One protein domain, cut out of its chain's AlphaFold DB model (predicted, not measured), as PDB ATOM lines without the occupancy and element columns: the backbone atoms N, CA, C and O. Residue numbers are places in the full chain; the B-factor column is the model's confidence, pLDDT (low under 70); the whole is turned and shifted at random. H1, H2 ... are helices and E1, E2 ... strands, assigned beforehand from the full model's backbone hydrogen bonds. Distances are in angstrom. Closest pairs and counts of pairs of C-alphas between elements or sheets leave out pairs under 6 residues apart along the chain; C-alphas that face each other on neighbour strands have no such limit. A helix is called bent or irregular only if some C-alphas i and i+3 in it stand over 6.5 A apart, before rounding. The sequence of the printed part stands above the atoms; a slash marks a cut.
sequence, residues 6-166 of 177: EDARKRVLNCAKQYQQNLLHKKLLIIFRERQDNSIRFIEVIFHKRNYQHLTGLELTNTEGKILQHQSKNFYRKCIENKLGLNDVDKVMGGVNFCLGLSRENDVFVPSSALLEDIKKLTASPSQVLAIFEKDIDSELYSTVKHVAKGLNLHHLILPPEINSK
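Overview. This is residues 6 to 166 of the 177 residues of the protein "PBECR4 domain-containing protein" of Firmicutes bacterium TM09-10 (UniProt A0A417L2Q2). A twisted sheet of four strands, E2 E1 E5 E6, makes one part of an elongated model, and a cluster of three crossed helices, H1, H2 and H3, lies toward the other end. Between them the hairpin E3 and E4 bridges from E2 to H2, and the short helix H5 lies beyond E2 and only grazes the sheet. The printed part has 161 residues, with five named helices and six named strands in the order H1 E1 E2 H2 H3 E3 E4 H4 E5 E6 H5; both sheets are antiparallel and the class is mixed. The whole is only just compact, close to loose, with a radius of gyration of the C-alphas of 18.0 A and spans of 58 by 37 by 29 A.

Along the chain. H1, residues 6 to 22, begins at C-alpha 6 (-47.553, -23.579, 38.790) and is 24.2 A long. E1, residues 26 to 33, is 23.0 A, and E2, residues 40 to 46, is 20.4 A. H2, residues 49 to 56, is 12.4 A and only just irregular: C-alphas 50 and 53 are 6.7 A apart. H3, residues 72 to 80, is 12.5 A. E3, residues 99 to 105, is 18.9 A; E4, residues 108 to 115, is 20.3 A and bends by 52 degrees at residue 112. H4 is residues 119 to 122. E5, residues 128 to 136, is 24.7 A, E6, residues 144 to 148, is 11.3 A, and H5, residues 161 to 164, ends at C-alpha 164 (-54.972, -69.098, 33.478).

Arrangement. In the larger sheet, N 29 and O 133 of E1 and E5 are 2.9 A apart, N 30 and O 43 of E1 and E2 2.9 A, and N 134 and O 144 of E5 and E6 2.8 A, within hydrogen-bond range. E2 and E6 are its edge strands. The closest C-alphas of E2 and E4 are those of Val 45 and Phe 109, 4.6 A apart. In the hairpin E3 and E4, N 101 and O 113 are 2.8 A apart. The closest C-alphas of E4 and H2 are those of Ala 114 and Leu 55, 5.3 A apart. H2 touches H3 about perpendicular, at 82 degrees, closest at the C-alphas of Arg 50 and Lys 73, 4.7 A. H1, with residues 12 to 17 alone, touches H3 at 83 degrees, closest at the C-alphas of Leu 13 and Cys 79, 5.1 A. H4 is apart from H1, for instance. In H1 and H3 every O i to N i+4 pair is within hydrogen-bond range, in H2 2 of 4; H4 and H5 are too short for such a pair.

Size, cuts and confidence. The C-alphas farthest apart, of Glu 64 and His 156, are 59.6 A apart. The printed part has no cut. The links H2 to H3, H3 to E3 and E6 to H5 are long. Mean pLDDT of the printed part is 86.3; residues 89 to 98 are under 70.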
ATOM      1  N   GLU A   6     -46.599 -23.316  37.708       83.81
ATOM      2  CA  GLU A   6     -47.553 -23.579  38.790       83.81
ATOM      3  C   GLU A   6     -48.600 -24.629  38.397       83.81
ATOM      4  O   GLU A   6     -48.905 -25.522  39.189       83.81
ATOM      5  N   ASP A   7     -49.103 -24.588  37.162       83.81
ATOM      6  CA  ASP A   7     -50.032 -25.606  36.657       83.81
ATOM      7  C   ASP A   7     -49.367 -26.981  36.587       83.81
ATOM      8  O   ASP A   7     -49.949 -27.989  36.997       83.81
ATOM      9  N   ALA A   8     -48.119 -27.024  36.110       82.06
ATOM     10  CA  ALA A   8     -47.324 -28.244  36.074       82.06
ATOM     11  C   ALA A   8     -47.104 -28.810  37.483       82.06
ATOM     12  O   ALA A   8     -47.349 -29.997  37.710       82.06
ATOM     13  N   ARG A   9     -46.735 -27.954  38.446       85.56
ATOM     14  CA  ARG A   9     -46.580 -28.326  39.856       85.56
ATOM     15  C   ARG A   9     -47.866 -28.926  40.418       85.56
ATOM     16  O   ARG A   9     -47.840 -30.044  40.923       85.56
ATOM     17  N   LYS A  10     -49.002 -28.233  40.286       88.00
ATOM     18  CA  LYS A  10     -50.307 -28.724  40.765       88.00
ATOM     19  C   LYS A  10     -50.665 -30.076  40.153       88.00
ATOM     20  O   LYS A  10     -51.113 -30.976  40.862       88.00
ATOM     21  N   ARG A  11     -50.439 -30.240  38.846       88.38
ATOM     22  CA  ARG A  11     -50.715 -31.496  38.142       88.38
ATOM     23  C   ARG A  11     -49.857 -32.638  38.674       88.38
ATOM     24  O   ARG A  11     -50.390 -33.711  38.927       88.38
ATOM     25  N   VAL A  12     -48.569 -32.402  38.898       89.00
ATOM     26  CA  VAL A  12     -47.648 -33.391  39.476       89.00
ATOM     27  C   VAL A  12     -48.079 -33.772  40.892       89.00
ATOM     28  O   VAL A  12     -48.234 -34.952  41.182       89.00
ATOM     29  N   LEU A  13     -48.389 -32.807  41.759       90.56
ATOM     30  CA  LEU A  13     -48.876 -33.102  43.113       90.56
ATOM     31  C   LEU A  13     -50.148 -33.971  43.098       90.56
ATOM     32  O   LEU A  13     -50.252 -34.949  43.839       90.56
ATOM     33  N   ASN A  14     -51.097 -33.661  42.213       91.50
ATOM     34  CA  ASN A  14     -52.331 -34.434  42.070       91.50
ATOM     35  C   ASN A  14     -52.078 -35.834  41.495       91.50
ATOM     36  O   ASN A  14     -52.593 -36.823  42.020       91.50
ATOM     37  N   CYS A  15     -51.244 -35.943  40.459       91.69
ATOM     38  CA  CYS A  15     -50.860 -37.223  39.875       91.69
ATOM     39  C   CYS A  15     -50.100 -38.108  40.875       91.69
ATOM     40  O   CYS A  15     -50.241 -39.323  40.814       91.69
ATOM     41  N   ALA A  16     -49.331 -37.544  41.813       93.88
ATOM     42  CA  ALA A  16     -48.637 -38.320  42.844       93.88
ATOM     43  C   ALA A  16     -49.618 -39.019  43.799       93.88
ATOM     44  O   ALA A  16     -49.414 -40.184  44.149       93.88
ATOM     45  N   LYS A  17     -50.717 -38.343  44.164       93.81
ATOM     46  CA  LYS A  17     -51.803 -38.924  44.974       93.81
ATOM     47  C   LYS A  17     -52.518 -40.041  44.217       93.81
ATOM     48  O   LYS A  17     -52.698 -41.127  44.755       93.81
ATOM     49  N   GLN A  18     -52.840 -39.814  42.941       93.19
ATOM     50  CA  GLN A  18     -53.434 -40.848  42.085       93.19
ATOM     51  C   GLN A  18     -52.495 -42.044  41.890       93.19
ATOM     52  O   GLN A  18     -52.940 -43.185  41.926       93.19
ATOM     53  N   TYR A  19     -51.195 -41.798  41.727       94.06
ATOM     54  CA  TYR A  19     -50.181 -42.844  41.647       94.06
ATOM     55  C   TYR A  19     -50.150 -43.688  42.926       94.06
ATOM     56  O   TYR A  19     -50.108 -44.913  42.854       94.06
ATOM     57  N   GLN A  20     -50.221 -43.045  44.098       93.94
ATOM     58  CA  GLN A  20     -50.277 -43.741  45.384       93.94
ATOM     59  C   GLN A  20     -51.516 -44.631  45.510       93.94
ATOM     60  O   GLN A  20     -51.414 -45.744  46.007       93.94
ATOM     61  N   GLN A  21     -52.674 -44.132  45.085       91.88
ATOM     62  CA  GLN A  21     -53.953 -44.821  45.251       91.88
ATOM     63  C   GLN A  21     -54.147 -45.960  44.246       91.88
ATOM     64  O   GLN A  21     -54.686 -47.004  44.601       91.88
ATOM     65  N   ASN A  22     -53.726 -45.752  42.996       91.62
ATOM     66  CA  ASN A  22     -54.097 -46.631  41.886       91.62
ATOM     67  C   ASN A  22     -52.976 -47.567  41.430       91.62
ATOM     68  O   ASN A  22     -53.262 -48.545  40.756       91.62
ATOM     69  N   LEU A  23     -51.709 -47.250  41.718       93.00
ATOM     70  CA  LEU A  23     -50.565 -47.989  41.166       93.00
ATOM     71  C   LEU A  23     -49.627 -48.513  42.250       93.00
ATOM     72  O   LEU A  23     -49.122 -49.629  42.140       93.00
ATOM     73  N   LEU A  24     -49.382 -47.729  43.301       92.88
ATOM     74  CA  LEU A  24     -48.550 -48.178  44.410       92.88
ATOM     75  C   LEU A  24     -49.228 -49.357  45.126       92.88
ATOM     76  O   LEU A  24     -50.433 -49.343  45.343       92.88
ATOM     77  N   HIS A  25     -48.442 -50.372  45.493       91.50
ATOM     78  CA  HIS A  25     -48.916 -51.625  46.109       91.50
ATOM     79  C   HIS A  25     -49.829 -52.493  45.228       91.50
ATOM     80  O   HIS A  25     -50.291 -53.545  45.667       91.50
ATOM     81  N   LYS A  26     -50.016 -52.109  43.962       94.12
ATOM     82  CA  LYS A  26     -50.690 -52.918  42.953       94.12
ATOM     83  C   LYS A  26     -49.672 -53.588  42.037       94.12
ATOM     84  O   LYS A  26     -48.557 -53.100  41.829       94.12
ATOM     85  N   LYS A  27     -50.082 -54.708  41.458       95.56
ATOM     86  CA  LYS A  27     -49.371 -55.402  40.388       95.56
ATOM     87  C   LYS A  27     -50.305 -55.490  39.190       95.56
ATOM     88  O   LYS A  27     -51.461 -55.881  39.339       95.56
ATOM     89  N   LEU A  28     -49.807 -55.128  38.012       96.06
ATOM     90  CA  LEU A  28     -50.538 -55.248  36.754       96.06
ATOM     91  C   LEU A  28     -50.062 -56.477  35.987       96.06
ATOM     92  O   LEU A  28     -48.870 -56.774  35.976       96.06
ATOM     93  N   LEU A  29     -50.986 -57.171  35.336       96.44
ATOM     94  CA  LEU A  29     -50.704 -58.219  34.362       96.44
ATOM     95  C   LEU A  29     -51.178 -57.715  33.005       96.44
ATOM     96  O   LEU A  29     -52.374 -57.496  32.807       96.44
ATOM     97  N   ILE A  30     -50.245 -57.507  32.083       96.00
ATOM     98  CA  ILE A  30     -50.547 -57.079  30.718       96.00
ATOM     99  C   ILE A  30     -50.442 -58.306  29.831       96.00
ATOM    100  O   ILE A  30     -49.349 -58.833  29.636       96.00
ATOM    101  N   ILE A  31     -51.575 -58.741  29.290       95.50
ATOM    102  CA  ILE A  31     -51.655 -59.825  28.315       95.50
ATOM    103  C   ILE A  31     -51.680 -59.193  26.931       95.50
ATOM    104  O   ILE A  31     -52.515 -58.328  26.646       95.50
ATOM    105  N   PHE A  32     -50.786 -59.631  26.059       94.25
ATOM    106  CA  PHE A  32     -50.663 -59.109  24.707       94.25
ATOM    107  C   PHE A  32     -50.451 -60.226  23.693       94.25
ATOM    108  O   PHE A  32     -50.038 -61.335  24.027       94.25
ATOM    109  N   ARG A  33     -50.773 -59.920  22.441       93.62
ATOM    110  CA  ARG A  33     -50.497 -60.767  21.291       93.62
ATOM    111  C   ARG A  33     -49.276 -60.239  20.565       93.62
ATOM    112  O   ARG A  33     -49.288 -59.090  20.110       93.62
ATOM    113  N   GLU A  34     -48.263 -61.085  20.454       91.06
ATOM    114  CA  GLU A  34     -47.060 -60.785  19.698       91.06
ATOM    115  C   GLU A  34     -47.381 -60.768  18.205       91.06
ATOM    116  O   GLU A  34     -48.068 -61.651  17.688       91.06
ATOM    117  N   ARG A  35     -46.923 -59.737  17.492       85.62
ATOM    118  CA  ARG A  35     -47.298 -59.565  16.079       85.62
ATOM    119  C   ARG A  35     -46.580 -60.559  15.166       85.62
ATOM    120  O   ARG A  35     -47.086 -60.869  14.094       85.62
ATOM    121  N   GLN A  36     -45.401 -61.015  15.577       85.06
ATOM    122  CA  GLN A  36     -44.522 -61.852  14.760       85.06
ATOM    123  C   GLN A  36     -45.052 -63.283  14.610       85.06
ATOM    124  O   GLN A  36     -45.036 -63.825  13.511       85.06
ATOM    125  N   ASP A  37     -45.550 -63.874  15.698       90.75
ATOM    126  CA  ASP A  37     -45.963 -65.284  15.763       90.75
ATOM    127  C   ASP A  37     -47.427 -65.472  16.211       90.75
ATOM    128  O   ASP A  37     -47.904 -66.599  16.313       90.75
ATOM    129  N   ASN A  38     -48.160 -64.381  16.474       89.81
ATOM    130  CA  ASN A  38     -49.509 -64.381  17.053       89.81
ATOM    131  C   ASN A  38     -49.623 -65.067  18.427       89.81
ATOM    132  O   ASN A  38     -50.740 -65.305  18.900       89.81
ATOM    133  N   SER A  39     -48.500 -65.344  19.096       93.19
ATOM    134  CA  SER A  39     -48.491 -65.933  20.431       93.19
ATOM    135  C   SER A  39     -49.075 -64.963  21.454       93.19
ATOM    136  O   SER A  39     -48.886 -63.745  21.385       93.19
ATOM    137  N   ILE A  40     -49.812 -65.508  22.420       95.19
ATOM    138  CA  ILE A  40     -50.284 -64.742  23.572       95.19
ATOM    139  C   ILE A  40     -49.206 -64.820  24.643       95.19
ATOM    140  O   ILE A  40     -48.860 -65.903  25.107       95.19
ATOM    141  N   ARG A  41     -48.694 -63.661  25.036       94.75
ATOM    142  CA  ARG A  41     -47.674 -63.506  26.070       94.75
ATOM    143  C   ARG A  41     -48.183 -62.564  27.147       94.75
ATOM    144  O   ARG A  41     -49.214 -61.902  26.994       94.75
ATOM    145  N   PHE A  42     -47.455 -62.505  28.250       95.69
ATOM    146  CA  PHE A  42     -47.760 -61.578  29.321       95.69
ATOM    147  C   PHE A  42     -46.498 -60.977  29.921       95.69
ATOM    148  O   PHE A  42     -45.411 -61.547  29.846       95.69
ATOM    149  N   ILE A  43     -46.671 -59.815  30.539       95.31
ATOM    150  CA  ILE A  43     -45.705 -59.243  31.471       95.31
ATOM    151  C   ILE A  43     -46.421 -58.831  32.746       95.31
ATOM    152  O   ILE A  43     -47.586 -58.428  32.732       95.31
ATOM    153  N   GLU A  44     -45.694 -58.897  33.849       95.62
ATOM    154  CA  GLU A  44     -46.137 -58.368  35.126       95.62
ATOM    155  C   GLU A  44     -45.416 -57.049  35.412       95.62
ATOM    156  O   GLU A  44     -44.195 -56.978  35.298       95.62
ATOM    157  N   VAL A  45     -46.158 -56.007  35.786       94.75
ATOM    158  CA  VAL A  45     -45.624 -54.660  36.027       94.75
ATOM    159  C   VAL A  45     -45.939 -54.217  37.453       94.75
ATOM    160  O   VAL A  45     -47.082 -54.331  37.898       94.75
ATOM    161  N   ILE A  46     -44.945 -53.681  38.163       94.75
ATOM    162  CA  ILE A  46     -45.112 -53.046  39.476       94.75
ATOM    163  C   ILE A  46     -44.631 -51.599  39.459       94.75
ATOM    164  O   ILE A  46     -43.806 -51.191  38.643       94.75
ATOM    165  N   PHE A  47     -45.150 -50.817  40.399       93.38
ATOM    166  CA  PHE A  47     -44.906 -49.387  40.502       93.38
ATOM    167  C   PHE A  47     -44.345 -49.065  41.888       93.38
ATOM    168  O   PHE A  47     -45.016 -49.248  42.901       93.38
ATOM    169  N   HIS A  48     -43.103 -48.584  41.950       93.44
ATOM    170  CA  HIS A  48     -42.468 -48.136  43.187       93.44
ATOM    171  C   HIS A  48     -42.434 -46.616  43.294       93.44
ATOM    172  O   HIS A  48     -42.307 -45.899  42.308       93.44
ATOM    173  N   LYS A  49     -42.343 -46.109  44.529       93.56
ATOM    174  CA  LYS A  49     -42.136 -44.677  44.820       93.56
ATOM    175  C   LYS A  49     -41.005 -44.039  43.995       93.56
ATOM    176  O   LYS A  49     -41.113 -42.885  43.599       93.56
ATOM    177  N   ARG A  50     -39.931 -44.792  43.709       91.00
ATOM    178  CA  ARG A  50     -38.799 -44.320  42.889       91.00
ATOM    179  C   ARG A  50     -39.144 -44.133  41.408       91.00
ATOM    180  O   ARG A  50     -38.508 -43.317  40.759       91.00
ATOM    181  N   ASN A  51     -40.142 -44.842  40.882       90.50
ATOM    182  CA  ASN A  51     -40.508 -44.766  39.469       90.50
ATOM    183  C   ASN A  51     -41.295 -43.490  39.141       90.50
ATOM    184  O   ASN A  51     -41.276 -43.054  37.998       90.50
ATOM    185  N   TYR A  52     -41.957 -42.869  40.126       91.12
ATOM    186  CA  TYR A  52     -42.851 -41.737  39.879       91.12
ATOM    187  C   TYR A  52     -42.169 -40.557  39.176       91.12
ATOM    188  O   TYR A  52     -42.704 -40.062  38.190       91.12
ATOM    189  N   GLN A  53     -40.976 -40.146  39.627       87.44
ATOM    190  CA  GLN A  53     -40.246 -39.028  39.010       87.44
ATOM    191  C   GLN A  53     -39.977 -39.277  37.515       87.44
ATOM    192  O   GLN A  53     -40.122 -38.374  36.693       87.44
ATOM    193  N   HIS A  54     -39.654 -40.518  37.144       83.50
ATOM    194  CA  HIS A  54     -39.395 -40.871  35.749       83.50
ATOM    195  C   HIS A  54     -40.631 -40.685  34.868       83.50
ATOM    196  O   HIS A  54     -40.490 -40.330  33.705       83.50
ATOM    197  N   LEU A  55     -41.838 -40.848  35.420       83.12
ATOM    198  CA  LEU A  55     -43.101 -40.663  34.699       83.12
ATOM    199  C   LEU A  55     -43.481 -39.197  34.502       83.12
ATOM    200  O   LEU A  55     -44.318 -38.895  33.654       83.12
ATOM    201  N   THR A  56     -42.912 -38.286  35.295       82.19
ATOM    202  CA  THR A  56     -43.242 -36.859  35.211       82.19
ATOM    203  C   THR A  56     -42.342 -36.102  34.243       82.19
ATOM    204  O   THR A  56     -42.693 -34.987  33.866       82.19
ATOM    205  N   GLY A  57     -41.180 -36.660  33.880       76.56
ATOM    206  CA  GLY A  57     -40.170 -35.957  33.080       76.56
ATOM    207  C   GLY A  57     -39.600 -34.718  33.781       76.56
ATOM    208  O   GLY A  57     -39.175 -33.779  33.113       76.56
ATOM    209  N   LEU A  58     -39.645 -34.694  35.121       79.50
ATOM    210  CA  LEU A  58     -39.171 -33.577  35.937       79.50
ATOM    211  C   LEU A  58     -37.887 -33.959  36.661       79.50
ATOM    212  O   LEU A  58     -37.770 -35.062  37.192       79.50
ATOM    213  N   GLU A  59     -36.977 -33.000  36.752       78.19
ATOM    214  CA  GLU A  59     -35.738 -33.129  37.508       78.19
ATOM    215  C   GLU A  59     -35.746 -32.181  38.702       78.19
ATOM    216  O   GLU A  59     -36.158 -31.025  38.577       78.19
ATOM    217  N   LEU A  60     -35.293 -32.685  39.852       79.25
ATOM    218  CA  LEU A  60     -35.048 -31.851  41.023       79.25
ATOM    219  C   LEU A  60     -33.763 -31.063  40.834       79.25
ATOM    220  O   LEU A  60     -32.738 -31.644  40.471       79.25
ATOM    221  N   THR A  61     -33.791 -29.781  41.172       79.44
ATOM    222  CA  THR A  61     -32.592 -28.943  41.214       79.44
ATOM    223  C   THR A  61     -32.333 -28.388  42.613       79.44
ATOM    224  O   THR A  61     -33.223 -28.350  43.468       79.44
ATOM    225  N   ASN A  62     -31.071 -28.069  42.906       78.44
ATOM    226  CA  ASN A  62     -30.702 -27.348  44.123       78.44
ATOM    227  C   ASN A  62     -30.965 -25.838  43.955       78.44
ATOM    228  O   ASN A  62     -31.364 -25.371  42.891       78.44
ATOM    229  N   THR A  63     -30.688 -25.052  44.997       74.81
ATOM    230  CA  THR A  63     -30.817 -23.582  44.978       74.81
ATOM    231  C   THR A  63     -29.948 -22.883  43.928       74.81
ATOM    232  O   THR A  63     -30.187 -21.722  43.622       74.81
ATOM    233  N   GLU A  64     -28.959 -23.580  43.368       77.56
ATOM    234  CA  GLU A  64     -28.049 -23.095  42.326       77.56
ATOM    235  C   GLU A  64     -28.463 -23.577  40.917       77.56
ATOM    236  O   GLU A  64     -27.740 -23.347  39.952       77.56
ATOM    237  N   GLY A  65     -29.602 -24.274  40.775       72.12
ATOM    238  CA  GLY A  65     -30.090 -24.811  39.495       72.12
ATOM    239  C   GLY A  65     -29.380 -26.088  39.021       72.12
ATOM    240  O   GLY A  65     -29.559 -26.530  37.884       72.12
ATOM    241  N   LYS A  66     -28.563 -26.721  39.871       79.94
ATOM    242  CA  LYS A  66     -27.883 -27.984  39.562       79.94
ATOM    243  C   LYS A  66     -28.816 -29.170  39.792       79.94
ATOM    244  O   LYS A  66     -29.393 -29.309  40.870       79.94
ATOM    245  N   ILE A  67     -28.903 -30.059  38.802       78.69
ATOM    246  CA  ILE A  67     -29.709 -31.287  38.871       78.69
ATOM    247  C   ILE A  67     -29.202 -32.202  39.989       78.69
ATOM    248  O   ILE A  67     -28.026 -32.573  40.039       78.69
ATOM    249  N   LEU A  68     -30.117 -32.589  40.874       77.19
ATOM    250  CA  LEU A  68     -29.886 -33.520  41.965       77.19
ATOM    251  C   LEU A  68     -30.175 -34.950  41.500       77.19
ATOM    252  O   LEU A  68     -31.328 -35.368  41.381       77.19
ATOM    253  N   GLN A  69     -29.116 -35.723  41.275       75.88
ATOM    254  CA  GLN A  69     -29.239 -37.122  40.872       75.88
ATOM    255  C   GLN A  69     -29.697 -38.023  42.031       75.88
ATOM    256  O   GLN A  69     -29.493 -37.722  43.208       75.88
ATOM    257  N   HIS A  70     -30.317 -39.156  41.685       79.12
ATOM    258  CA  HIS A  70     -30.770 -40.198  42.621       79.12
ATOM    259  C   HIS A  70     -31.798 -39.743  43.677       79.12
ATOM    260  O   HIS A  70     -31.965 -40.389  44.713       79.12
ATOM    261  N   GLN A  71     -32.540 -38.663  43.415       84.44
ATOM    262  CA  GLN A  71     -33.521 -38.108  44.352       84.44
ATOM    263  C   GLN A  71     -34.970 -38.572  44.119       84.44
ATOM    264  O   GLN A  71     -35.871 -38.055  44.776       84.44
ATOM    265  N   SER A  72     -35.236 -39.581  43.285       86.00
ATOM    266  CA  SER A  72     -36.608 -39.968  42.900       86.00
ATOM    267  C   SER A  72     -37.528 -40.315  44.068       86.00
ATOM    268  O   SER A  72     -38.700 -39.935  44.080       86.00
ATOM    269  N   LYS A  73     -37.002 -40.972  45.111       89.88
ATOM    270  CA  LYS A  73     -37.770 -41.229  46.344       89.88
ATOM    271  C   LYS A  73     -38.091 -39.937  47.102       89.88
ATOM    272  O   LYS A  73     -39.198 -39.792  47.616       89.88
ATOM    273  N   ASN A  74     -37.138 -39.010  47.170       89.81
ATOM    274  CA  ASN A  74     -37.308 -37.721  47.835       89.81
ATOM    275  C   ASN A  74     -38.273 -36.814  47.057       89.81
ATOM    276  O   ASN A  74     -39.144 -36.201  47.666       89.81
ATOM    277  N   PHE A  75     -38.185 -36.798  45.723       90.06
ATOM    278  CA  PHE A  75     -39.141 -36.129  44.841       90.06
ATOM    279  C   PHE A  75     -40.566 -36.613  45.107       90.06
ATOM    280  O   PHE A  75     -41.454 -35.809  45.385       90.06
ATOM    281  N   TYR A  76     -40.776 -37.932  45.102       91.88
ATOM    282  CA  TYR A  76     -42.089 -38.502  45.386       91.88
ATOM    283  C   TYR A  76     -42.587 -38.134  46.791       91.88
ATOM    284  O   TYR A  76     -43.732 -37.715  46.943       91.88
ATOM    285  N   ARG A  77     -41.719 -38.208  47.812       93.31
ATOM    286  CA  ARG A  77     -42.049 -37.777  49.181       93.31
ATOM    287  C   ARG A  77     -42.492 -36.312  49.223       93.31
ATOM    288  O   ARG A  77     -43.556 -36.027  49.764       93.31
ATOM    289  N   LYS A  78     -41.729 -35.401  48.606       91.12
ATOM    290  CA  LYS A  78     -42.097 -33.980  48.489       91.12
ATOM    291  C   LYS A  78     -43.461 -33.805  47.817       91.12
ATOM    292  O   LYS A  78     -44.235 -32.960  48.255       91.12
ATOM    293  N   CYS A  79     -43.777 -34.603  46.794       92.19
ATOM    294  CA  CYS A  79     -45.072 -34.531  46.121       92.19
ATOM    295  C   CYS A  79     -46.233 -34.953  47.033       92.19
ATOM    296  O   CYS A  79     -47.233 -34.246  47.120       92.19
ATOM    297  N   ILE A  80     -46.094 -36.074  47.745       93.56
ATOM    298  CA  ILE A  80     -47.130 -36.565  48.666       93.56
ATOM    299  C   ILE A  80     -47.345 -35.597  49.837       93.56
ATOM    300  O   ILE A  80     -48.485 -35.314  50.203       93.56
ATOM    301  N   GLU A  81     -46.268 -35.025  50.375       93.44
ATOM    302  CA  GLU A  81     -46.323 -34.050  51.472       93.44
ATOM    303  C   GLU A  81     -46.739 -32.636  51.017       93.44
ATOM    304  O   GLU A  81     -46.832 -31.735  51.845       93.44
ATOM    305  N   ASN A  82     -46.996 -32.417  49.720       90.12
ATOM    306  CA  ASN A  82     -47.232 -31.099  49.104       90.12
ATOM    307  C   ASN A  82     -46.104 -30.075  49.380       90.12
ATOM    308  O   ASN A  82     -46.345 -28.873  49.445       90.12
ATOM    309  N   LYS A  83     -44.859 -30.550  49.519       90.62
ATOM    310  CA  LYS A  83     -43.647 -29.750  49.783       90.62
ATOM    311  C   LYS A  83     -42.786 -29.505  48.541       90.62
ATOM    312  O   LYS A  83     -41.648 -29.063  48.669       90.62
ATOM    313  N   LEU A  84     -43.283 -29.825  47.345       86.94
ATOM    314  CA  LEU A  84     -42.586 -29.493  46.102       86.94
ATOM    315  C   LEU A  84     -42.726 -27.985  45.834       86.94
ATOM    316  O   LEU A  84     -43.833 -27.481  45.616       86.94
ATOM    317  N   GLY A  85     -41.614 -27.256  45.884       84.25
ATOM    318  CA  GLY A  85     -41.554 -25.828  45.583       84.25
ATOM    319  C   GLY A  85     -41.613 -25.541  44.081       84.25
ATOM    320  O   GLY A  85     -41.340 -26.406  43.256       84.25
ATOM    321  N   LEU A  86     -41.941 -24.300  43.710       80.56
ATOM    322  CA  LEU A  86     -41.874 -23.846  42.311       80.56
ATOM    323  C   LEU A  86     -40.439 -23.831  41.761       80.56
ATOM    324  O   LEU A  86     -40.234 -24.097  40.580       80.56
ATOM    325  N   ASN A  87     -39.464 -23.549  42.628       79.62
ATOM    326  CA  ASN A  87     -38.042 -23.497  42.280       79.62
ATOM    327  C   ASN A  87     -37.356 -24.868  42.365       79.62
ATOM    328  O   ASN A  87     -36.202 -24.981  41.984       79.62
ATOM    329  N   ASP A  88     -38.056 -25.906  42.843       74.62
ATOM    330  CA  ASP A  88     -37.517 -27.273  42.884       74.62
ATOM    331  C   ASP A  88     -37.499 -27.929  41.485       74.62
ATOM    332  O   ASP A  88     -36.963 -29.025  41.337       74.62
ATOM    333  N   VAL A  89     -38.141 -27.308  40.482       69.56
ATOM    334  CA  VAL A  89     -38.344 -27.864  39.137       69.56
ATOM    335  C   VAL A  89     -37.975 -26.829  38.073       69.56
ATOM    336  O   VAL A  89     -38.672 -25.828  37.867       69.56
ATOM    337  N   ASP A  90     -36.900 -27.094  37.334       60.84
ATOM    338  CA  ASP A  90     -36.399 -26.133  36.346       60.84
ATOM    339  C   ASP A  90     -37.112 -26.197  34.997       60.84
ATOM    340  O   ASP A  90     -37.436 -25.156  34.414       60.84
ATOM    341  N   LYS A  91     -37.402 -27.409  34.514       59.41
ATOM    342  CA  LYS A  91     -37.975 -27.647  33.185       59.41
ATOM    343  C   LYS A  91     -39.195 -28.550  33.282       59.41
ATOM    344  O   LYS A  91     -39.165 -29.572  33.955       59.41
ATOM    345  N   VAL A  92     -40.254 -28.161  32.579       56.22
ATOM    346  CA  VAL A  92     -41.463 -28.967  32.396       56.22
ATOM    347  C   VAL A  92     -41.496 -29.386  30.935       56.22
ATOM    348  O   VAL A  92     -41.544 -28.528  30.056       56.22
ATOM    349  N   MET A  93     -41.472 -30.691  30.681       51.84
ATOM    350  CA  MET A  93     -41.508 -31.263  29.336       51.84
ATOM    351  C   MET A  93     -42.706 -32.215  29.250       51.84
ATOM    352  O   MET A  93     -42.843 -33.099  30.091       51.84
ATOM    353  N   GLY A  94     -43.603 -32.039  28.272       48.38
ATOM    354  CA  GLY A  94     -44.748 -32.940  28.102       48.38
ATOM    355  C   GLY A  94     -45.691 -32.571  26.952       48.38
ATOM    356  O   GLY A  94     -45.868 -31.400  26.629       48.38
ATOM    357  N   GLY A  95     -46.315 -33.588  26.355       49.38
ATOM    358  CA  GLY A  95     -47.294 -33.514  25.262       49.38
ATOM    359  C   GLY A  95     -48.300 -34.675  25.341       49.38
ATOM    360  O   GLY A  95     -48.496 -35.239  26.414       49.38
ATOM    361  N   VAL A  96     -48.948 -35.027  24.224       51.53
ATOM    362  CA  VAL A  96     -50.123 -35.936  24.190       51.53
ATOM    363  C   VAL A  96     -49.841 -37.399  23.812       51.53
ATOM    364  O   VAL A  96     -50.691 -38.242  24.082       51.53
ATOM    365  N   ASN A  97     -48.664 -37.728  23.268       59.66
ATOM    366  CA  ASN A  97     -48.299 -39.108  22.907       59.66
ATOM    367  C   ASN A  97     -47.228 -39.627  23.860       59.66
ATOM    368  O   ASN A  97     -46.216 -38.960  24.021       59.66
ATOM    369  N   PHE A  98     -47.455 -40.776  24.499       69.44
ATOM    370  CA  PHE A  98     -46.595 -41.280  25.567       69.44
ATOM    371  C   PHE A  98     -46.361 -42.790  25.470       69.44
ATOM    372  O   PHE A  98     -47.317 -43.562  25.429       69.44
ATOM    373  N   CYS A  99     -45.097 -43.206  25.525       72.75
ATOM    374  CA  CYS A  99     -44.667 -44.592  25.672       72.75
ATOM    375  C   CYS A  99     -43.987 -44.796  27.027       72.75
ATOM    376  O   CYS A  99     -43.094 -44.040  27.410       72.75
ATOM    377  N   LEU A 100     -44.378 -45.853  27.734       80.12
ATOM    378  CA  LEU A 100     -43.753 -46.248  28.991       80.12
ATOM    379  C   LEU A 100     -42.553 -47.159  28.710       80.12
ATOM    380  O   LEU A 100     -42.722 -48.263  28.195       80.12
ATOM    381  N   GLY A 101     -41.354 -46.709  29.068       82.94
ATOM    382  CA  GLY A 101     -40.170 -47.558  29.110       82.94
ATOM    383  C   GLY A 101     -40.217 -48.443  30.347       82.94
ATOM    384  O   GLY A 101     -40.382 -47.949  31.465       82.94
ATOM    385  N   LEU A 102     -40.091 -49.752  30.142       88.50
ATOM    386  CA  LEU A 102     -40.097 -50.747  31.205       88.50
ATOM    387  C   LEU A 102     -38.729 -51.418  31.289       88.50
ATOM    388  O   LEU A 102     -38.181 -51.863  30.283       88.50
ATOM    389  N   SER A 103     -38.205 -51.531  32.502       89.69
ATOM    390  CA  SER A 103     -36.998 -52.299  32.800       89.69
ATOM    391  C   SER A 103     -37.372 -53.524  33.618       89.69
ATOM    392  O   SER A 103     -38.234 -53.445  34.492       89.69
ATOM    393  N   ARG A 104     -36.745 -54.663  33.323       91.50
ATOM    394  CA  ARG A 104     -36.953 -55.894  34.085       91.50
ATOM    395  C   ARG A 104     -36.153 -55.835  35.389       91.50
ATOM    396  O   ARG A 104     -34.951 -55.592  35.363       91.50
ATOM    397  N   GLU A 105     -36.824 -56.083  36.505       90.50
ATOM    398  CA  GLU A 105     -36.240 -56.321  37.823       90.50
ATOM    399  C   GLU A 105     -36.713 -57.703  38.297       90.50
ATOM    400  O   GLU A 105     -37.887 -57.887  38.619       90.50
ATOM    401  N   ASN A 106     -35.813 -58.691  38.326       89.19
ATOM    402  CA  ASN A 106     -36.159 -60.100  38.559       89.19
ATOM    403  C   ASN A 106     -37.226 -60.588  37.551       89.19
ATOM    404  O   ASN A 106     -37.022 -60.475  36.340       89.19
ATOM    405  N   ASP A 107     -38.366 -61.085  38.037       89.44
ATOM    406  CA  ASP A 107     -39.468 -61.613  37.218       89.44
ATOM    407  C   ASP A 107     -40.539 -60.569  36.866       89.44
ATOM    408  O   ASP A 107     -41.534 -60.880  36.211       89.44
ATOM    409  N   VAL A 108     -40.357 -59.315  37.289       92.19
ATOM    410  CA  VAL A 108     -41.323 -58.231  37.072       92.19
ATOM    411  C   VAL A 108     -40.698 -57.075  36.302       92.19
ATOM    412  O   VAL A 108     -39.483 -56.922  36.219       92.19
ATOM    413  N   PHE A 109     -41.544 -56.239  35.719       94.00
ATOM    414  CA  PHE A 109     -41.146 -55.012  35.052       94.00
ATOM    415  C   PHE A 109     -41.496 -53.801  35.910       94.00
ATOM    416  O   PHE A 109     -42.539 -53.760  36.563       94.00
ATOM    417  N   VAL A 110     -40.641 -52.785  35.869       91.25
ATOM    418  CA  VAL A 110     -40.882 -51.494  36.511       91.25
ATOM    419  C   VAL A 110     -40.748 -50.359  35.502       91.25
ATOM    420  O   VAL A 110     -39.938 -50.455  34.576       91.25
ATOM    421  N   PRO A 111     -41.491 -49.254  35.670       88.25
ATOM    422  CA  PRO A 111     -41.302 -48.081  34.834       88.25
ATOM    423  C   PRO A 111     -39.929 -47.448  35.044       88.25
ATOM    424  O   PRO A 111     -39.582 -47.051  36.158       88.25
ATOM    425  N   SER A 112     -39.171 -47.307  33.967       84.94
ATOM    426  CA  SER A 112     -37.855 -46.665  33.966       84.94
ATOM    427  C   SER A 112     -37.846 -45.347  33.206       84.94
ATOM    428  O   SER A 112     -37.088 -44.446  33.558       84.94
ATOM    429  N   SER A 113     -38.701 -45.201  32.195       81.19
ATOM    430  CA  SER A 113     -38.776 -43.981  31.403       81.19
ATOM    431  C   SER A 113     -40.143 -43.783  30.759       81.19
ATOM    432  O   SER A 113     -41.073 -44.576  30.911       81.19
ATOM    433  N   ALA A 114     -40.268 -42.644  30.099       80.25
ATOM    434  CA  ALA A 114     -41.521 -41.986  29.835       80.25
ATOM    435  C   ALA A 114     -41.303 -41.141  28.567       80.25
ATOM    436  O   ALA A 114     -40.886 -39.988  28.649       80.25
ATOM    437  N   LEU A 115     -41.445 -41.751  27.387       76.00
ATOM    438  CA  LEU A 115     -41.055 -41.147  26.110       76.00
ATOM    439  C   LEU A 115     -42.247 -40.491  25.418       76.00
ATOM    440  O   LEU A 115     -43.304 -41.100  25.291       76.00
ATOM    441  N   LEU A 116     -42.059 -39.272  24.917       73.75
ATOM    442  CA  LEU A 116     -43.113 -38.508  24.261       73.75
ATOM    443  C   LEU A 116     -43.243 -38.818  22.758       73.75
ATOM    444  O   LEU A 116     -43.000 -37.951  21.922       73.75
ATOM    445  N   GLU A 117     -43.594 -40.049  22.399       73.94
ATOM    446  CA  GLU A 117     -43.768 -40.449  20.998       73.94
ATOM    447  C   GLU A 117     -44.817 -41.566  20.858       73.94
ATOM    448  O   GLU A 117     -45.184 -42.209  21.843       73.94
ATOM    449  N   ASP A 118     -45.337 -41.783  19.647       73.56
ATOM    450  CA  ASP A 118     -46.185 -42.939  19.324       73.56
ATOM    451  C   ASP A 118     -45.328 -44.199  19.110       73.56
ATOM    452  O   ASP A 118     -44.435 -44.218  18.259       73.56
ATOM    453  N   ILE A 119     -45.647 -45.284  19.825       76.12
ATOM    454  CA  ILE A 119     -44.945 -46.572  19.724       76.12
ATOM    455  C   ILE A 119     -44.892 -47.104  18.288       76.12
ATOM    456  O   ILE A 119     -43.905 -47.722  17.898       76.12
ATOM    457  N   LYS A 120     -45.907 -46.820  17.463       76.25
ATOM    458  CA  LYS A 120     -45.966 -47.256  16.059       76.25
ATOM    459  C   LYS A 120     -44.870 -46.644  15.193       76.25
ATOM    460  O   LYS A 120     -44.577 -47.175  14.130       76.25
ATOM    461  N   LYS A 121     -44.283 -45.529  15.629       79.75
ATOM    462  CA  LYS A 121     -43.134 -44.904  14.967       79.75
ATOM    463  C   LYS A 121     -41.797 -45.407  15.509       79.75
ATOM    464  O   LYS A 121     -40.776 -45.205  14.867       79.75
ATOM    465  N   LEU A 122     -41.803 -46.037  16.685       75.50
ATOM    466  CA  LEU A 122     -40.608 -46.518  17.380       75.50
ATOM    467  C   LEU A 122     -40.327 -48.003  17.131       75.50
ATOM    468  O   LEU A 122     -39.202 -48.452  17.325       75.50
ATOM    469  N   THR A 123     -41.332 -48.778  16.719       75.31
ATOM    470  CA  THR A 123     -41.169 -50.191  16.360       75.31
ATOM    471  C   THR A 123     -41.950 -50.546  15.103       75.31
ATOM    472  O   THR A 123     -43.100 -50.145  14.925       75.31
ATOM    473  N   ALA A 124     -41.336 -51.366  14.250       72.56
ATOM    474  CA  ALA A 124     -41.959 -51.900  13.043       72.56
ATOM    475  C   ALA A 124     -43.064 -52.935  13.339       72.56
ATOM    476  O   ALA A 124     -43.883 -53.234  12.471       72.56
ATOM    477  N   SER A 125     -43.106 -53.498  14.555       76.94
ATOM    478  CA  SER A 125     -44.047 -54.564  14.924       76.94
ATOM    479  C   SER A 125     -44.637 -54.360  16.327       76.94
ATOM    480  O   SER A 125     -44.263 -55.048  17.272       76.94
ATOM    481  N   PRO A 126     -45.579 -53.413  16.505       81.38
ATOM    482  CA  PRO A 126     -46.214 -53.204  17.800       81.38
ATOM    483  C   PRO A 126     -47.123 -54.388  18.161       81.38
ATOM    484  O   PRO A 126     -48.041 -54.730  17.408       81.38
ATOM    485  N   SER A 127     -46.871 -54.978  19.330       86.12
ATOM    486  CA  SER A 127     -47.733 -55.980  19.964       86.12
ATOM    487  C   SER A 127     -49.096 -55.396  20.347       86.12
ATOM    488  O   SER A 127     -49.202 -54.233  20.750       86.12
ATOM    489  N   GLN A 128     -50.154 -56.202  20.252       90.19
ATOM    490  CA  GLN A 128     -51.508 -55.779  20.618       90.19
ATOM    491  C   GLN A 128     -51.818 -56.162  22.064       90.19
ATOM    492  O   GLN A 128     -51.866 -57.343  22.391       90.19
ATOM    493  N   VAL A 129     -52.128 -55.186  22.919       92.81
ATOM    494  CA  VAL A 129     -52.658 -55.471  24.263       92.81
ATOM    495  C   VAL A 129     -54.060 -56.069  24.140       92.81
ATOM    496  O   VAL A 129     -54.948 -55.467  23.537       92.81
ATOM    497  N   LEU A 130     -54.251 -57.258  24.709       93.94
ATOM    498  CA  LEU A 130     -55.527 -57.971  24.744       93.94
ATOM    499  C   LEU A 130     -56.299 -57.651  26.020       93.94
ATOM    500  O   LEU A 130     -57.497 -57.380  25.965       93.94
ATOM    501  N   ALA A 131     -55.615 -57.674  27.164       94.94
ATOM    502  CA  ALA A 131     -56.217 -57.390  28.455       94.94
ATOM    503  C   ALA A 131     -55.187 -56.862  29.456       94.94
ATOM    504  O   ALA A 131     -54.001 -57.184  29.376       94.94
ATOM    505  N   ILE A 132     -55.660 -56.067  30.414       95.94
ATOM    506  CA  ILE A 132     -54.880 -55.640  31.576       95.94
ATOM    507  C   ILE A 132     -55.665 -56.014  32.820       95.94
ATOM    508  O   ILE A 132     -56.806 -55.571  32.988       95.94
ATOM    509  N   PHE A 133     -55.032 -56.787  33.691       95.88
ATOM    510  CA  PHE A 133     -55.550 -57.110  35.009       95.88
ATOM    511  C   PHE A 133     -54.742 -56.411  36.096       95.88
ATOM    512  O   PHE A 133     -53.576 -56.067  35.906       95.88
ATOM    513  N   GLU A 134     -55.364 -56.247  37.252       95.75
ATOM    514  CA  GLU A 134     -54.787 -55.704  38.471       95.75
ATOM    515  C   GLU A 134     -55.058 -56.653  39.642       95.75
ATOM    516  O   GLU A 134     -56.122 -57.275  39.730       95.75
ATOM    517  N   LYS A 135     -54.088 -56.716  40.555       95.19
ATOM    518  CA  LYS A 135     -54.253 -57.233  41.914       95.19
ATOM    519  C   LYS A 135     -53.475 -56.395  42.916       95.19
ATOM    520  O   LYS A 135     -52.542 -55.677  42.541       95.19
ATOM    521  N   ASP A 136     -53.811 -56.540  44.189       94.31
ATOM    522  CA  ASP A 136     -52.915 -56.153  45.274       94.31
ATOM    523  C   ASP A 136     -51.675 -57.056  45.297       94.31
ATOM    524  O   ASP A 136     -51.726 -58.230  44.913       94.31
ATOM    525  N   ILE A 137     -50.536 -56.511  45.726       90.00
ATOM    526  CA  ILE A 137     -49.280 -57.274  45.817       90.00
ATOM    527  C   ILE A 137     -49.466 -58.546  46.652       90.00
ATOM    528  O   ILE A 137     -48.989 -59.599  46.226       90.00
ATOM    529  N   ASP A 138     -50.231 -58.453  47.739       91.25
ATOM    530  CA  ASP A 138     -50.468 -59.541  48.692       91.25
ATOM    531  C   ASP A 138     -51.556 -60.532  48.239       91.25
ATOM    532  O   ASP A 138     -51.730 -61.583  48.845       91.25
ATOM    533  N   SER A 139     -52.302 -60.225  47.172       94.31
ATOM    534  CA  SER A 139     -53.291 -61.152  46.606       94.31
ATOM    535  C   SER A 139     -52.623 -62.212  45.738       94.31
ATOM    536  O   SER A 139     -51.675 -61.913  45.017       94.31
ATOM    537  N   GLU A 140     -53.148 -63.431  45.711       93.00
ATOM    538  CA  GLU A 140     -52.606 -64.484  44.842       93.00
ATOM    539  C   GLU A 140     -53.010 -64.282  43.375       93.00
ATOM    540  O   GLU A 140     -52.156 -64.271  42.486       93.00
ATOM    541  N   LEU A 141     -54.303 -64.043  43.130       95.88
ATOM    542  CA  LEU A 141     -54.883 -63.976  41.790       95.88
ATOM    543  C   LEU A 141     -55.185 -62.548  41.328       95.88
ATOM    544  O   LEU A 141     -55.535 -61.654  42.099       95.88
ATOM    545  N   TYR A 142     -55.108 -62.364  40.014       96.38
ATOM    546  CA  TYR A 142     -55.550 -61.181  39.292       96.38
ATOM    547  C   TYR A 142     -57.055 -61.232  39.037       96.38
ATOM    548  O   TYR A 142     -57.509 -61.928  38.133       96.38
ATOM    549  N   SER A 143     -57.827 -60.477  39.816       93.38
ATOM    550  CA  SER A 143     -59.298 -60.481  39.762       93.38
ATOM    551  C   SER A 143     -59.904 -59.215  39.150       93.38
ATOM    552  O   SER A 143     -61.048 -59.230  38.700       93.38
ATOM    553  N   THR A 144     -59.158 -58.105  39.110       94.00
ATOM    554  CA  THR A 144     -59.685 -56.818  38.637       94.00
ATOM    555  C   THR A 144     -59.280 -56.564  37.191       94.00
ATOM    556  O   THR A 144     -58.110 -56.338  36.895       94.00
ATOM    557  N   VAL A 145     -60.248 -56.526  36.278       94.19
ATOM    558  CA  VAL A 145     -60.000 -56.217  34.863       94.19
ATOM    559  C   VAL A 145     -60.012 -54.702  34.640       94.19
ATOM    560  O   VAL A 145     -61.032 -54.045  34.835       94.19
ATOM    561  N   LYS A 146     -58.885 -54.132  34.199       92.94
ATOM    562  CA  LYS A 146     -58.745 -52.698  33.874       92.94
ATOM    563  C   LYS A 146     -58.964 -52.393  32.402       92.94
ATOM    564  O   LYS A 146     -59.416 -51.304  32.053       92.94
ATOM    565  N   HIS A 147     -58.630 -53.339  31.534       93.12
ATOM    566  CA  HIS A 147     -58.757 -53.175  30.095       93.12
ATOM    567  C   HIS A 147     -59.019 -54.514  29.418       93.12
ATOM    568  O   HIS A 147     -58.437 -55.524  29.804       93.12
ATOM    569  N   VAL A 148     -59.843 -54.487  28.370       92.88
ATOM    570  CA  VAL A 148     -60.023 -55.578  27.408       92.88
ATOM    571  C   VAL A 148     -60.130 -54.963  26.017       92.88
ATOM    572  O   VAL A 148     -60.823 -53.956  25.838       92.88
ATOM    573  N   ALA A 149     -59.455 -55.562  25.037       91.31
ATOM    574  CA  ALA A 149     -59.514 -55.141  23.645       91.31
ATOM    575  C   ALA A 149     -60.957 -55.183  23.111       91.31
ATOM    576  O   ALA A 149     -61.762 -56.042  23.477       91.31
ATOM    577  N   LYS A 150     -61.302 -54.246  22.220       88.88
ATOM    578  CA  LYS A 150     -62.661 -54.152  21.671       88.88
ATOM    579  C   LYS A 150     -63.057 -55.461  20.975       88.88
ATOM    580  O   LYS A 150     -62.294 -55.995  20.177       88.88
ATOM    581  N   GLY A 151     -64.260 -55.952  21.271       86.12
ATOM    582  CA  GLY A 151     -64.802 -57.185  20.691       86.12
ATOM    583  C   GLY A 151     -64.282 -58.483  21.319       86.12
ATOM    584  O   GLY A 151     -64.804 -59.543  20.989       86.12
ATOM    585  N   LEU A 152     -63.326 -58.424  22.252       90.19
ATOM    586  CA  LEU A 152     -62.756 -59.604  22.899       90.19
ATOM    587  C   LEU A 152     -63.570 -60.009  24.136       90.19
ATOM    588  O   LEU A 152     -63.750 -59.209  25.052       90.19
ATOM    589  N   ASN A 153     -64.037 -61.259  24.171       90.31
ATOM    590  CA  ASN A 153     -64.618 -61.872  25.366       90.31
ATOM    591  C   ASN A 153     -63.582 -62.800  26.010       90.31
ATOM    592  O   ASN A 153     -63.172 -63.783  25.393       90.31
ATOM    593  N   LEU A 154     -63.178 -62.493  27.245       89.88
ATOM    594  CA  LEU A 154     -62.160 -63.263  27.963       89.88
ATOM    595  C   LEU A 154     -62.599 -64.697  28.280       89.88
ATOM    596  O   LEU A 154     -61.746 -65.573  28.309       89.88
ATOM    597  N   HIS A 155     -63.902 -64.965  28.426       88.12
ATOM    598  CA  HIS A 155     -64.400 -66.328  28.654       88.12
ATOM    599  C   HIS A 155     -64.179 -67.261  27.456       88.12
ATOM    600  O   HIS A 155     -64.167 -68.475  27.621       88.12
ATOM    601  N   HIS A 156     -64.029 -66.710  26.247       88.19
ATOM    602  CA  HIS A 156     -63.838 -67.487  25.019       88.19
ATOM    603  C   HIS A 156     -62.394 -67.430  24.501       88.19
ATOM    604  O   HIS A 156     -62.090 -67.995  23.452       88.19
ATOM    605  N   LEU A 157     -61.505 -66.711  25.193       88.06
ATOM    606  CA  LEU A 157     -60.111 -66.593  24.792       88.06
ATOM    607  C   LEU A 157     -59.314 -67.773  25.349       88.06
ATOM    608  O   LEU A 157     -59.221 -67.950  26.559       88.06
ATOM    609  N   ILE A 158     -58.679 -68.539  24.463       90.56
ATOM    610  CA  ILE A 158     -57.745 -69.590  24.869       90.56
ATOM    611  C   ILE A 158     -56.451 -68.920  25.329       90.56
ATOM    612  O   ILE A 158     -55.676 -68.414  24.518       90.56
ATOM    613  N   LEU A 159     -56.246 -68.886  26.642       92.81
ATOM    614  CA  LEU A 159     -55.038 -68.364  27.268       92.81
ATOM    615  C   LEU A 159     -54.069 -69.510  27.606       92.81
ATOM    616  O   LEU A 159     -54.515 -70.593  27.991       92.81
ATOM    617  N   PRO A 160     -52.748 -69.280  27.499       94.00
ATOM    618  CA  PRO A 160     -51.733 -70.186  28.024       94.00
ATOM    619  C   PRO A 160     -51.990 -70.591  29.490       94.00
ATOM    620  O   PRO A 160     -52.452 -69.752  30.274       94.00
ATOM    621  N   PRO A 161     -51.643 -71.829  29.905       93.38
ATOM    622  CA  PRO A 161     -51.858 -72.308  31.276       93.38
ATOM    623  C   PRO A 161     -51.251 -71.399  32.352       93.38
ATOM    624  O   PRO A 161     -51.864 -71.178  33.391       93.38
ATOM    625  N   GLU A 162     -50.085 -70.817  32.066       93.50
ATOM    626  CA  GLU A 162     -49.377 -69.874  32.942       93.50
ATOM    627  C   GLU A 162     -50.177 -68.600  33.242       93.50
ATOM    628  O   GLU A 162     -50.020 -68.007  34.306       93.50
ATOM    629  N   ILE A 163     -51.021 -68.159  32.303       93.81
ATOM    630  CA  ILE A 163     -51.901 -67.003  32.490       93.81
ATOM    631  C   ILE A 163     -53.169 -67.441  33.224       93.81
ATOM    632  O   ILE A 163     -53.590 -66.761  34.158       93.81
ATOM    633  N   ASN A 164     -53.758 -68.578  32.839       93.31
ATOM    634  CA  ASN A 164     -54.972 -69.098  33.478       93.31
ATOM    635  C   ASN A 164     -54.777 -69.372  34.972       93.31
ATOM    636  O   ASN A 164     -55.688 -69.120  35.751       93.31
ATOM    637  N   SER A 165     -53.592 -69.823  35.389       94.62
ATOM    638  CA  SER A 165     -53.278 -70.035  36.807       94.62
ATOM    639  C   SER A 165     -53.095 -68.740  37.606       94.62
ATOM    640  O   SER A 165     -53.050 -68.786  38.832       94.62
ATOM    641  N   LYS A 166     -52.986 -67.582  36.940       95.06
ATOM    642  CA  LYS A 166     -52.772 -66.272  37.573       95.06
ATOM    643  C   LYS A 166     -54.041 -65.433  37.682       95.06
ATOM    644  O   LYS A 166     -54.075 -64.527  38.509       95.06
TER     645      LYS A 166